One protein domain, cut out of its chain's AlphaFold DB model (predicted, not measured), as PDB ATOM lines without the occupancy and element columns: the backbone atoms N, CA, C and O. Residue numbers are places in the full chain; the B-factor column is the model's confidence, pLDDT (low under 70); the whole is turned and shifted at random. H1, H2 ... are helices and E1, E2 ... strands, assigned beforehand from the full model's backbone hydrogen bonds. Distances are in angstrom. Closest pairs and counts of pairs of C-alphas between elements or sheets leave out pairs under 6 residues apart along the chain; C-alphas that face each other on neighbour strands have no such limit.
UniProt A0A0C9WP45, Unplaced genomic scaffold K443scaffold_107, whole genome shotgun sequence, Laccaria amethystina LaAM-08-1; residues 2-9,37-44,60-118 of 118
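What this domain is: This is residues 2 to 9, 37 to 44 and 60 to 118 of the 118 residues of an uncharacterized protein of Laccaria amethystina LaAM-08-1 (UniProt A0A0C9WP45). A small, twisted parallel sheet of four strands makes the middle of a three-layer arrangement, with H1 on one face, at the E3 edge, and H2 on the other. H3 packs on H2, H1 and H3 lie toward opposite ends of the longest axis, and residues 115 to 116 pair in parallel with residues 100 to 101 of E4 as a short extension of the sheet. The printed part has 75 residues, with E1, E2, H1, E3, H2, E4 and H3 in that order along the chain; the sheet's order is E3, E2, E1, E4, and the class is mixed, helices and strands. The whole is compact and rounded, with a radius of gyration of the C-alphas of 11.8 A and spans of 30 by 25 by 23 A.

Where its parts are: E1, residues 2 to 6, begins at C-alpha 2 (146.033, 90.716, 112.432) and is 13.0 A long. E2, residues 37 to 40, measures 9.9 A. H1, residues 63 to 72, begins at C-alpha 63 (160.145, 107.710, 113.822) and measures 14.3 A. E3, residues 76 to 79, measures 10.1 A, and H2, residues 84 to 93, 14.1 A. E4, residues 99 to 101, measures 6.6 A. H3, residues 106 to 109, measures 5.4 A and ends at C-alpha 109 (155.226, 89.481, 131.221).

How they stand to each other: E3 and E4 are the sheet's edge strands. E3 and E2 are parallel at 25 degrees, with N 38 and O 76 at 2.8 A. E2 and E1 are parallel at 25 degrees, with N 5 and O 37 at 2.9 A. E1 and E4 are parallel at 29 degrees, with N 101 and O 4 at 2.8 A. H1 is on the sheet at a height of 9.7 A, over E3 and along the strands, at 14 degrees to E3 on the local plane; their closest C-alphas are those of Lys 67 and Val 77, 6.8 A apart. H2 is on the opposite face at a height of 8.1 A, only just over E2 and E1, with 3 of its C-alphas falling on each. E3, H2 and E4 form a split strand-helix-strand unit, two parallel strands joined through a helix with E2 and E1 between them, and its crossover is right-handed. H2 and H3 touch, their closest C-alphas being those of Glu 85 and Ile 107, 5.4 A apart. H3 is not on the sheet, and H1 and H2 are apart. In H1 and H2 every O i to N i+4 pair is within hydrogen-bond range; H3 is too short for such a pair.

The domain as a whole: The C-alphas of Cys 72 and Val 109 are the two farthest apart, at 32.9 A. Residues 10 to 36 and 45 to 59 are not printed, and the gaps between C-alphas across these cuts are 16.6 A and 15.8 A. Of the links that are printed whole, H1 to E3, E3 to H2, H2 to E4 and E4 to H3 are tight. The mean pLDDT of the printed part is 86.1; residues 2 to 9 and residue 118 are under 70.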
ATOM      1  N   CYS A   2     145.469  89.434 112.036       50.66
ATOM      2  CA  CYS A   2     146.033  90.716 112.432       50.66
ATOM      3  C   CYS A   2     147.403  90.453 113.067       50.66
ATOM      4  O   CYS A   2     147.480  89.867 114.150       50.66
ATOM      5  N   LEU A   3     148.477  90.816 112.361       58.81
ATOM      6  CA  LEU A   3     149.844  90.688 112.856       58.81
ATOM      7  C   LEU A   3     150.333  92.065 113.286       58.81
ATOM      8  O   LEU A   3     150.335  93.008 112.491       58.81
ATOM      9  N   THR A   4     150.755  92.179 114.540       57.97
ATOM     10  CA  THR A   4     151.211  93.461 115.075       57.97
ATOM     11  C   THR A   4     152.713  93.457 115.237       57.97
ATOM     12  O   THR A   4     153.257  92.554 115.864       57.97
ATOM     13  N   ILE A   5     153.385  94.442 114.652       61.75
ATOM     14  CA  ILE A   5     154.837  94.580 114.745       61.75
ATOM     15  C   ILE A   5     155.156  95.556 115.862       61.75
ATOM     16  O   ILE A   5     154.782  96.728 115.804       61.75
ATOM     17  N   ASP A   6     155.896  95.062 116.845       55.22
ATOM     18  CA  ASP A   6     156.731  95.913 117.671       55.22
ATOM     19  C   ASP A   6     157.874  96.438 116.794       55.22
ATOM     20  O   ASP A   6     158.601  95.654 116.172       55.22
ATOM     21  N   VAL A   7     158.001  97.759 116.679       54.88
ATOM     22  CA  VAL A   7     159.082  98.397 115.921       54.88
ATOM     23  C   VAL A   7     160.136  98.881 116.916       54.88
ATOM     24  O   VAL A   7     160.179 100.076 117.228       54.88
ATOM     25  N   PRO A   8     161.012  97.998 117.435       48.47
ATOM     26  CA  PRO A   8     162.010  98.431 118.387       48.47
ATOM     27  C   PRO A   8     162.995  99.392 117.705       48.47
ATOM     28  O   PRO A   8     163.261  99.274 116.502       48.47
ATOM     29  N   PRO A   9     163.642 100.292 118.463       43.09
ATOM     30  CA  PRO A   9     164.656 101.209 117.937       43.09
ATOM     31  C   PRO A   9     165.796 100.512 117.178       43.09
ATOM     32  O   PRO A   9     166.364 101.074 116.241       43.09
ATOM     33  N   VAL A  37     149.457  96.020 111.798       92.38
ATOM     34  CA  VAL A  37     149.381  97.152 112.723       92.38
ATOM     35  C   VAL A  37     150.767  97.362 113.329       92.38
ATOM     36  O   VAL A  37     151.420  96.416 113.763       92.38
ATOM     37  N   PHE A  38     151.251  98.596 113.332       93.25
ATOM     38  CA  PHE A  38     152.561  98.965 113.860       93.25
ATOM     39  C   PHE A  38     152.367  99.783 115.129       93.25
ATOM     40  O   PHE A  38     151.765 100.855 115.077       93.25
ATOM     41  N   VAL A  39     152.862  99.283 116.263       91.62
ATOM     42  CA  VAL A  39     152.687  99.939 117.567       91.62
ATOM     43  C   VAL A  39     153.955 100.698 117.933       91.62
ATOM     44  O   VAL A  39     155.051 100.143 117.904       91.62
ATOM     45  N   PHE A  40     153.802 101.973 118.281       90.69
ATOM     46  CA  PHE A  40     154.885 102.841 118.736       90.69
ATOM     47  C   PHE A  40     154.725 103.194 120.217       90.69
ATOM     48  O   PHE A  40     153.606 103.369 120.699       90.69
ATOM     49  N   ASP A  41     155.850 103.373 120.915       88.19
ATOM     50  CA  ASP A  41     155.900 103.838 122.306       88.19
ATOM     51  C   ASP A  41     155.306 105.235 122.481       88.19
ATOM     52  O   ASP A  41     155.654 106.167 121.750       88.19
ATOM     53  N   GLY A  42     154.456 105.376 123.492       89.31
ATOM     54  CA  GLY A  42     153.800 106.600 123.924       89.31
ATOM     55  C   GLY A  42     154.603 107.506 124.849       89.31
ATOM     56  O   GLY A  42     155.681 107.150 125.330       89.31
ATOM     57  N   PRO A  43     154.038 108.686 125.165       87.38
ATOM     58  CA  PRO A  43     154.681 109.678 126.022       87.38
ATOM     59  C   PRO A  43     154.825 109.216 127.477       87.38
ATOM     60  O   PRO A  43     155.758 109.648 128.149       87.38
ATOM     61  N   ASN A  44     153.958 108.320 127.964       89.31
ATOM     62  CA  ASN A  44     153.978 107.859 129.358       89.31
ATOM     63  C   ASN A  44     154.841 106.604 129.566       89.31
ATOM     64  O   ASN A  44     154.604 105.838 130.501       89.31
ATOM     65  N   PRO A  60     163.151 109.726 118.412       77.44
ATOM     66  CA  PRO A  60     164.216 109.658 117.422       77.44
ATOM     67  C   PRO A  60     163.771 110.189 116.052       77.44
ATOM     68  O   PRO A  60     162.648 109.931 115.620       77.44
ATOM     69  N   SER A  61     164.670 110.863 115.332       81.44
ATOM     70  CA  SER A  61     164.368 111.486 114.031       81.44
ATOM     71  C   SER A  61     163.875 110.510 112.954       81.44
ATOM     72  O   SER A  61     163.247 110.941 111.992       81.44
ATOM     73  N   TRP A  62     164.111 109.202 113.105       81.56
ATOM     74  CA  TRP A  62     163.608 108.174 112.188       81.56
ATOM     75  C   TRP A  62     162.125 107.841 112.362       81.56
ATOM     76  O   TRP A  62     161.537 107.278 111.440       81.56
ATOM     77  N   VAL A  63     161.517 108.145 113.516       84.31
ATOM     78  CA  VAL A  63     160.145 107.710 113.822       84.31
ATOM     79  C   VAL A  63     159.150 108.304 112.828       84.31
ATOM     80  O   VAL A  63     158.316 107.566 112.312       84.31
ATOM     81  N   GLY A  64     159.272 109.599 112.522       89.19
ATOM     82  CA  GLY A  64     158.410 110.288 111.552       89.19
ATOM     83  C   GLY A  64     158.457 109.641 110.164       89.19
ATOM     84  O   GLY A  64     157.461 109.050 109.758       89.19
ATOM     85  N   PRO A  65     159.629 109.610 109.496       89.50
ATOM     86  CA  PRO A  65     159.771 108.985 108.178       89.50
ATOM     87  C   PRO A  65     159.309 107.523 108.112       89.50
ATOM     88  O   PRO A  65     158.869 107.054 107.066       89.50
ATOM     89  N   CYS A  66     159.421 106.773 109.213       88.94
ATOM     90  CA  CYS A  66     158.951 105.391 109.251       88.94
ATOM     91  C   CYS A  66     157.432 105.290 109.348       88.94
ATOM     92  O   CYS A  66     156.866 104.433 108.675       88.94
ATOM     93  N   LYS A  67     156.779 106.148 110.141       91.69
ATOM     94  CA  LYS A  67     155.313 106.230 110.189       91.69
ATOM     95  C   LYS A  67     154.747 106.614 108.826       91.69
ATOM     96  O   LYS A  67     153.907 105.878 108.320       91.69
ATOM     97  N   ASP A  68     155.311 107.645 108.196       93.06
ATOM     98  CA  ASP A  68     154.908 108.081 106.854       93.06
ATOM     99  C   ASP A  68     154.996 106.918 105.855       93.06
ATOM    100  O   ASP A  68     154.069 106.659 105.090       93.06
ATOM    101  N   LEU A  69     156.092 106.148 105.896       93.12
ATOM    102  CA  LEU A  69     156.264 105.013 104.997       93.12
ATOM    103  C   LEU A  69     155.265 103.877 105.274       93.12
ATOM    104  O   LEU A  69     154.747 103.290 104.329       93.12
ATOM    105  N   ILE A  70     154.992 103.557 106.542       94.12
ATOM    106  CA  ILE A  70     153.993 102.545 106.929       94.12
ATOM    107  C   ILE A  70     152.614 102.931 106.384       94.12
ATOM    108  O   ILE A  70     151.942 102.105 105.761       94.12
ATOM    109  N   GLU A  71     152.222 104.191 106.573       94.50
ATOM    110  CA  GLU A  71     150.941 104.727 106.115       94.50
ATOM    111  C   GLU A  71     150.849 104.747 104.582       94.50
ATOM    112  O   GLU A  71     149.827 104.345 104.026       94.50
ATOM    113  N   CYS A  72     151.931 105.093 103.872       95.81
ATOM    114  CA  CYS A  72     151.986 105.010 102.407       95.81
ATOM    115  C   CYS A  72     151.770 103.586 101.861       95.81
ATOM    116  O   CYS A  72     151.265 103.432 100.751       95.81
ATOM    117  N   PHE A  73     152.142 102.544 102.613       94.44
ATOM    118  CA  PHE A  73     151.869 101.147 102.248       94.44
ATOM    119  C   PHE A  73     150.430 100.705 102.573       94.44
ATOM    120  O   PHE A  73     150.056  99.578 102.250       94.44
ATOM    121  N   GLY A  74     149.621 101.574 103.190       93.62
ATOM    122  CA  GLY A  74     148.248 101.282 103.599       93.62
ATOM    123  C   GLY A  74     148.145 100.475 104.895       93.62
ATOM    124  O   GLY A  74     147.109  99.866 105.154       93.62
ATOM    125  N   PHE A  75     149.211 100.428 105.696       94.56
ATOM    126  CA  PHE A  75     149.200  99.767 106.998       94.56
ATOM    127  C   PHE A  75     148.760 100.720 108.113       94.56
ATOM    128  O   PHE A  75     148.792 101.940 107.963       94.56
ATOM    129  N   HIS A  76     148.375 100.157 109.258       93.00
ATOM    130  CA  HIS A  76     147.918 100.943 110.399       93.00
ATOM    131  C   HIS A  76     149.065 101.284 111.350       93.00
ATOM    132  O   HIS A  76     149.872 100.422 111.696       93.00
ATOM    133  N   VAL A  77     149.082 102.523 111.836       93.44
ATOM    134  CA  VAL A  77     149.966 102.982 112.911       93.44
ATOM    135  C   VAL A  77     149.132 103.186 114.175       93.44
ATOM    136  O   VAL A  77     148.129 103.894 114.152       93.44
ATOM    137  N   HIS A  78     149.558 102.585 115.284       92.31
ATOM    138  CA  HIS A  78     148.976 102.774 116.613       92.31
ATOM    139  C   HIS A  78     150.011 103.380 117.552       92.31
ATOM    140  O   HIS A  78     151.166 102.956 117.601       92.31
ATOM    141  N   GLN A  79     149.593 104.380 118.317       92.50
ATOM    142  CA  GLN A  79     150.434 105.034 119.306       92.50
ATOM    143  C   GLN A  79     150.000 104.548 120.689       92.50
ATOM    144  O   GLN A  79     148.913 104.891 121.150       92.50
ATOM    145  N   ALA A  80     150.849 103.762 121.354       92.50
ATOM    146  CA  ALA A  80     150.584 103.309 122.713       92.50
ATOM    147  C   ALA A  80     150.497 104.512 123.674       92.50
ATOM    148  O   ALA A  80     151.101 105.554 123.407       92.50
ATOM    149  N   PRO A  81     149.795 104.391 124.812       92.19
ATOM    150  CA  PRO A  81     149.814 105.415 125.855       92.19
ATOM    151  C   PRO A  81     151.162 105.470 126.596       92.19
ATOM    152  O   PRO A  81     151.574 106.543 127.040       92.19
ATOM    153  N   GLY A  82     151.846 104.326 126.714       91.31
ATOM    154  CA  GLY A  82     153.129 104.138 127.401       91.31
ATOM    155  C   GLY A  82     154.040 103.198 126.610       91.31
ATOM    156  O   GLY A  82     154.322 103.474 125.451       91.31
ATOM    157  N   GLU A  83     154.499 102.091 127.195       89.19
ATOM    158  CA  GLU A  83     155.303 101.109 126.446       89.19
ATOM    159  C   GLU A  83     154.480 100.362 125.388       89.19
ATOM    160  O   GLU A  83     153.377  99.884 125.669       89.19
ATOM    161  N   GLY A  84     155.042 100.217 124.186       89.44
ATOM    162  CA  GLY A  84     154.432  99.469 123.090       89.44
ATOM    163  C   GLY A  84     154.195  98.001 123.440       89.44
ATOM    164  O   GLY A  84     153.116  97.486 123.178       89.44
ATOM    165  N   GLU A  85     155.142  97.341 124.109       90.12
ATOM    166  CA  GLU A  85     155.021  95.938 124.550       90.12
ATOM    167  C   GLU A  85     153.868  95.723 125.535       90.12
ATOM    168  O   GLU A  85     153.153  94.724 125.450       90.12
ATOM    169  N   ALA A  86     153.647  96.680 126.438       91.94
ATOM    170  CA  ALA A  86     152.532  96.630 127.376       91.94
ATOM    171  C   ALA A  86     151.185  96.767 126.653       91.94
ATOM    172  O   ALA A  86     150.237  96.033 126.940       91.94
ATOM    173  N   GLU A  87     151.111  97.676 125.678       93.56
ATOM    174  CA  GLU A  87     149.928  97.842 124.835       93.56
ATOM    175  C   GLU A  87     149.679  96.598 123.969       93.56
ATOM    176  O   GLU A  87     148.552  96.121 123.892       93.56
ATOM    177  N   LEU A  88     150.726  96.012 123.382       92.94
ATOM    178  CA  LEU A  88     150.653  94.767 122.614       92.94
ATOM    179  C   LEU A  88     150.134  93.603 123.457       92.94
ATOM    180  O   LEU A  88     149.237  92.882 123.020       92.94
ATOM    181  N   GLY A  89     150.665  93.437 124.671       93.38
ATOM    182  CA  GLY A  89     150.199  92.423 125.613       93.38
ATOM    183  C   GLY A  89     148.712  92.588 125.926       93.38
ATOM    184  O   GLY A  89     147.946  91.629 125.826       93.38
ATOM    185  N   LYS A  90     148.269  93.828 126.172       93.69
ATOM    186  CA  LYS A  90     146.856  94.151 126.395       93.69
ATOM    187  C   LYS A  90     145.988  93.872 125.165       93.69
ATOM    188  O   LYS A  90     144.931  93.262 125.297       93.69
ATOM    189  N   LEU A  91     146.401  94.297 123.973       92.62
ATOM    190  CA  LEU A  91     145.656  94.049 122.734       92.62
ATOM    191  C   LEU A  91     145.522  92.548 122.455       92.62
ATOM    192  O   LEU A  91     144.449  92.092 122.061       92.62
ATOM    193  N   SER A  92     146.583  91.778 122.710       92.31
ATOM    194  CA  SER A  92     146.578  90.322 122.569       92.31
ATOM    195  C   SER A  92     145.650  89.664 123.589       92.31
ATOM    196  O   SER A  92     144.812  88.849 123.207       92.31
ATOM    197  N   SER A  93     145.710  90.065 124.863       91.00
ATOM    198  CA  SER A  93     144.868  89.486 125.917       91.00
ATOM    199  C   SER A  93     143.373  89.764 125.721       91.00
ATOM    200  O   SER A  93     142.542  88.986 126.178       91.00
ATOM    201  N   HIS A  94     143.022  90.871 125.057       91.94
ATOM    202  CA  HIS A  94     141.639  91.238 124.731       91.94
ATOM    203  C   HIS A  94     141.169  90.692 123.370       91.94
ATOM    204  O   HIS A  94     140.020  90.915 122.998       91.94
ATOM    205  N   GLY A  95     142.031  89.992 122.623       89.81
ATOM    206  CA  GLY A  95     141.685  89.406 121.324       89.81
ATOM    207  C   GLY A  95     141.573  90.410 120.173       89.81
ATOM    208  O   GLY A  95     140.963  90.097 119.155       89.81
ATOM    209  N   PHE A  96     142.151  91.609 120.303       91.06
ATOM    210  CA  PHE A  96     142.201  92.587 119.206       91.06
ATOM    211  C   PHE A  96     143.249  92.237 118.144       91.06
ATOM    212  O   PHE A  96     143.143  92.685 117.001       91.06
ATOM    213  N   ILE A  97     144.274  91.469 118.519       91.50
ATOM    214  CA  ILE A  97     145.366  91.054 117.635       91.50
ATOM    215  C   ILE A  97     145.605  89.553 117.786       91.50
ATOM    216  O   ILE A  97     145.513  89.017 118.891       91.50
ATOM    217  N   ASP A  98     145.927  88.884 116.679       91.25
ATOM    218  CA  ASP A  98     146.096  87.427 116.657       91.25
ATOM    219  C   ASP A  98     147.528  87.025 117.018       91.25
ATOM    220  O   ASP A  98     147.750  86.035 117.711       91.25
ATOM    221  N   VAL A  99     148.513  87.782 116.516       91.69
ATOM    222  CA  VAL A  99     149.940  87.477 116.665       91.69
ATOM    223  C   VAL A  99     150.740  88.754 116.881       91.69
ATOM    224  O   VAL A  99     150.539  89.761 116.196       91.69
ATOM    225  N   ILE A 100     151.708  88.677 117.790       92.25
ATOM    226  CA  ILE A 100     152.684  89.734 118.044       92.25
ATOM    227  C   ILE A 100     154.018  89.353 117.399       92.25
ATOM    228  O   ILE A 100     154.584  88.306 117.699       92.25
ATOM    229  N   LEU A 101     154.545  90.208 116.526       90.56
ATOM    230  CA  LEU A 101     155.903  90.129 116.000       90.56
ATOM    231  C   LEU A 101     156.810  91.051 116.816       90.56
ATOM    232  O   LEU A 101     156.779  92.265 116.634       90.56
ATOM    233  N   THR A 102     157.640  90.476 117.684       87.94
ATOM    234  CA  THR A 102     158.625  91.227 118.478       87.94
ATOM    235  C   THR A 102     159.884  90.398 118.731       87.94
ATOM    236  O   THR A 102     159.886  89.166 118.658       87.94
ATOM    237  N   THR A 103     160.989  91.087 119.010       85.81
ATOM    238  CA  THR A 103     162.233  90.481 119.500       85.81
ATOM    239  C   THR A 103     162.428  90.651 121.003       85.81
ATOM    240  O   THR A 103     163.397  90.104 121.536       85.81
ATOM    241  N   ASP A 104     161.566  91.395 121.692       84.88
ATOM    242  CA  ASP A 104     161.645  91.527 123.144       84.88
ATOM    243  C   ASP A 104     160.838  90.418 123.829       84.88
ATOM    244  O   ASP A 104     159.785  89.986 123.363       84.88
ATOM    245  N   SER A 105     161.382  89.906 124.926       88.12
ATOM    246  CA  SER A 105     160.744  88.893 125.764       88.12
ATOM    247  C   SER A 105     159.822  89.496 126.824       88.12
ATOM    248  O   SER A 105     159.016  88.760 127.392       88.12
ATOM    249  N   ASP A 106     159.909  90.806 127.083       87.31
ATOM    250  CA  ASP A 106     159.053  91.502 128.055       87.31
ATOM    251  C   ASP A 106     157.560  91.336 127.708       87.31
ATOM    252  O   ASP A 106     156.704  91.322 128.594       87.31
ATOM    253  N   ILE A 107     157.245  91.070 126.435       90.62
ATOM    254  CA  ILE A 107     155.889  90.803 125.953       90.62
ATOM    255  C   ILE A 107     155.171  89.669 126.700       90.62
ATOM    256  O   ILE A 107     153.958  89.734 126.901       90.62
ATOM    257  N   PHE A 108     155.899  88.645 127.157       91.31
ATOM    258  CA  PHE A 108     155.303  87.534 127.901       91.31
ATOM    259  C   PHE A 108     154.863  87.965 129.302       91.31
ATOM    260  O   PHE A 108     153.838  87.502 129.796       91.31
ATOM    261  N   VAL A 109     155.594  88.897 129.922       91.75
ATOM    262  CA  VAL A 109     155.226  89.481 131.221       91.75
ATOM    263  C   VAL A 109     153.961  90.332 131.083       91.75
ATOM    264  O   VAL A 109     153.117  90.330 131.975       91.75
ATOM    265  N   PHE A 110     153.790  91.000 129.940       90.62
ATOM    266  CA  PHE A 110     152.596  91.788 129.624       90.62
ATOM    267  C   PHE A 110     151.405  90.964 129.102       90.62
ATOM    268  O   PHE A 110     150.364  91.539 128.786       90.62
ATOM    269  N   GLY A 111     151.514  89.633 129.042       88.75
ATOM    270  CA  GLY A 111     150.403  88.744 128.685       88.75
ATOM    271  C   GLY A 111     150.287  88.400 127.198       88.75
ATOM    272  O   GLY A 111     149.255  87.879 126.778       88.75
ATOM    273  N   GLY A 112     151.324  88.649 126.394       88.75
ATOM    274  CA  GLY A 112     151.375  88.165 125.015       88.75
ATOM    275  C   GLY A 112     151.461  86.639 124.959       88.75
ATOM    276  O   GLY A 112     152.371  86.038 125.527       88.75
ATOM    277  N   SER A 113     150.512  86.010 124.265       87.31
ATOM    278  CA  SER A 113     150.368  84.545 124.216       87.31
ATOM    279  C   SER A 113     150.807  83.933 122.884       87.31
ATOM    280  O   SER A 113     151.379  82.843 122.865       87.31
ATOM    281  N   CYS A 114     150.592  84.636 121.768       90.44
ATOM    282  CA  CYS A 114     151.015  84.210 120.437       90.44
ATOM    283  C   CYS A 114     152.076  85.169 119.889       90.44
ATOM    284  O   CYS A 114     151.766  86.244 119.373       90.44
ATOM    285  N   VAL A 115     153.345  84.781 120.032       90.44
ATOM    286  CA  VAL A 115     154.498  85.612 119.671       90.44
ATOM    287  C   VAL A 115     155.292  84.948 118.552       90.44
ATOM    288  O   VAL A 115     155.750  83.813 118.686       90.44
ATOM    289  N   LEU A 116     155.489  85.674 117.454       88.50
ATOM    290  CA  LEU A 116     156.429  85.322 116.399       88.50
ATOM    291  C   LEU A 116     157.738  86.074 116.641       88.50
ATOM    292  O   LEU A 116     157.750  87.298 116.771       88.50
ATOM    293  N   ARG A 117     158.852  85.346 116.656       83.00
ATOM    294  CA  ARG A 117     160.201  85.911 116.736       83.00
ATOM    295  C   ARG A 117     160.950  85.595 115.445       83.00
ATOM    296  O   ARG A 117     160.809  84.498 114.909       83.00
ATOM    297  N   ARG A 118     161.722  86.561 114.943       66.19
ATOM    298  CA  ARG A 118     162.615  86.389 113.791       66.19
ATOM    299  C   ARG A 118     164.037  86.073 114.237       66.19
ATOM    300  O   ARG A 118     164.460  86.657 115.260       66.19
TER     301      ARG A 118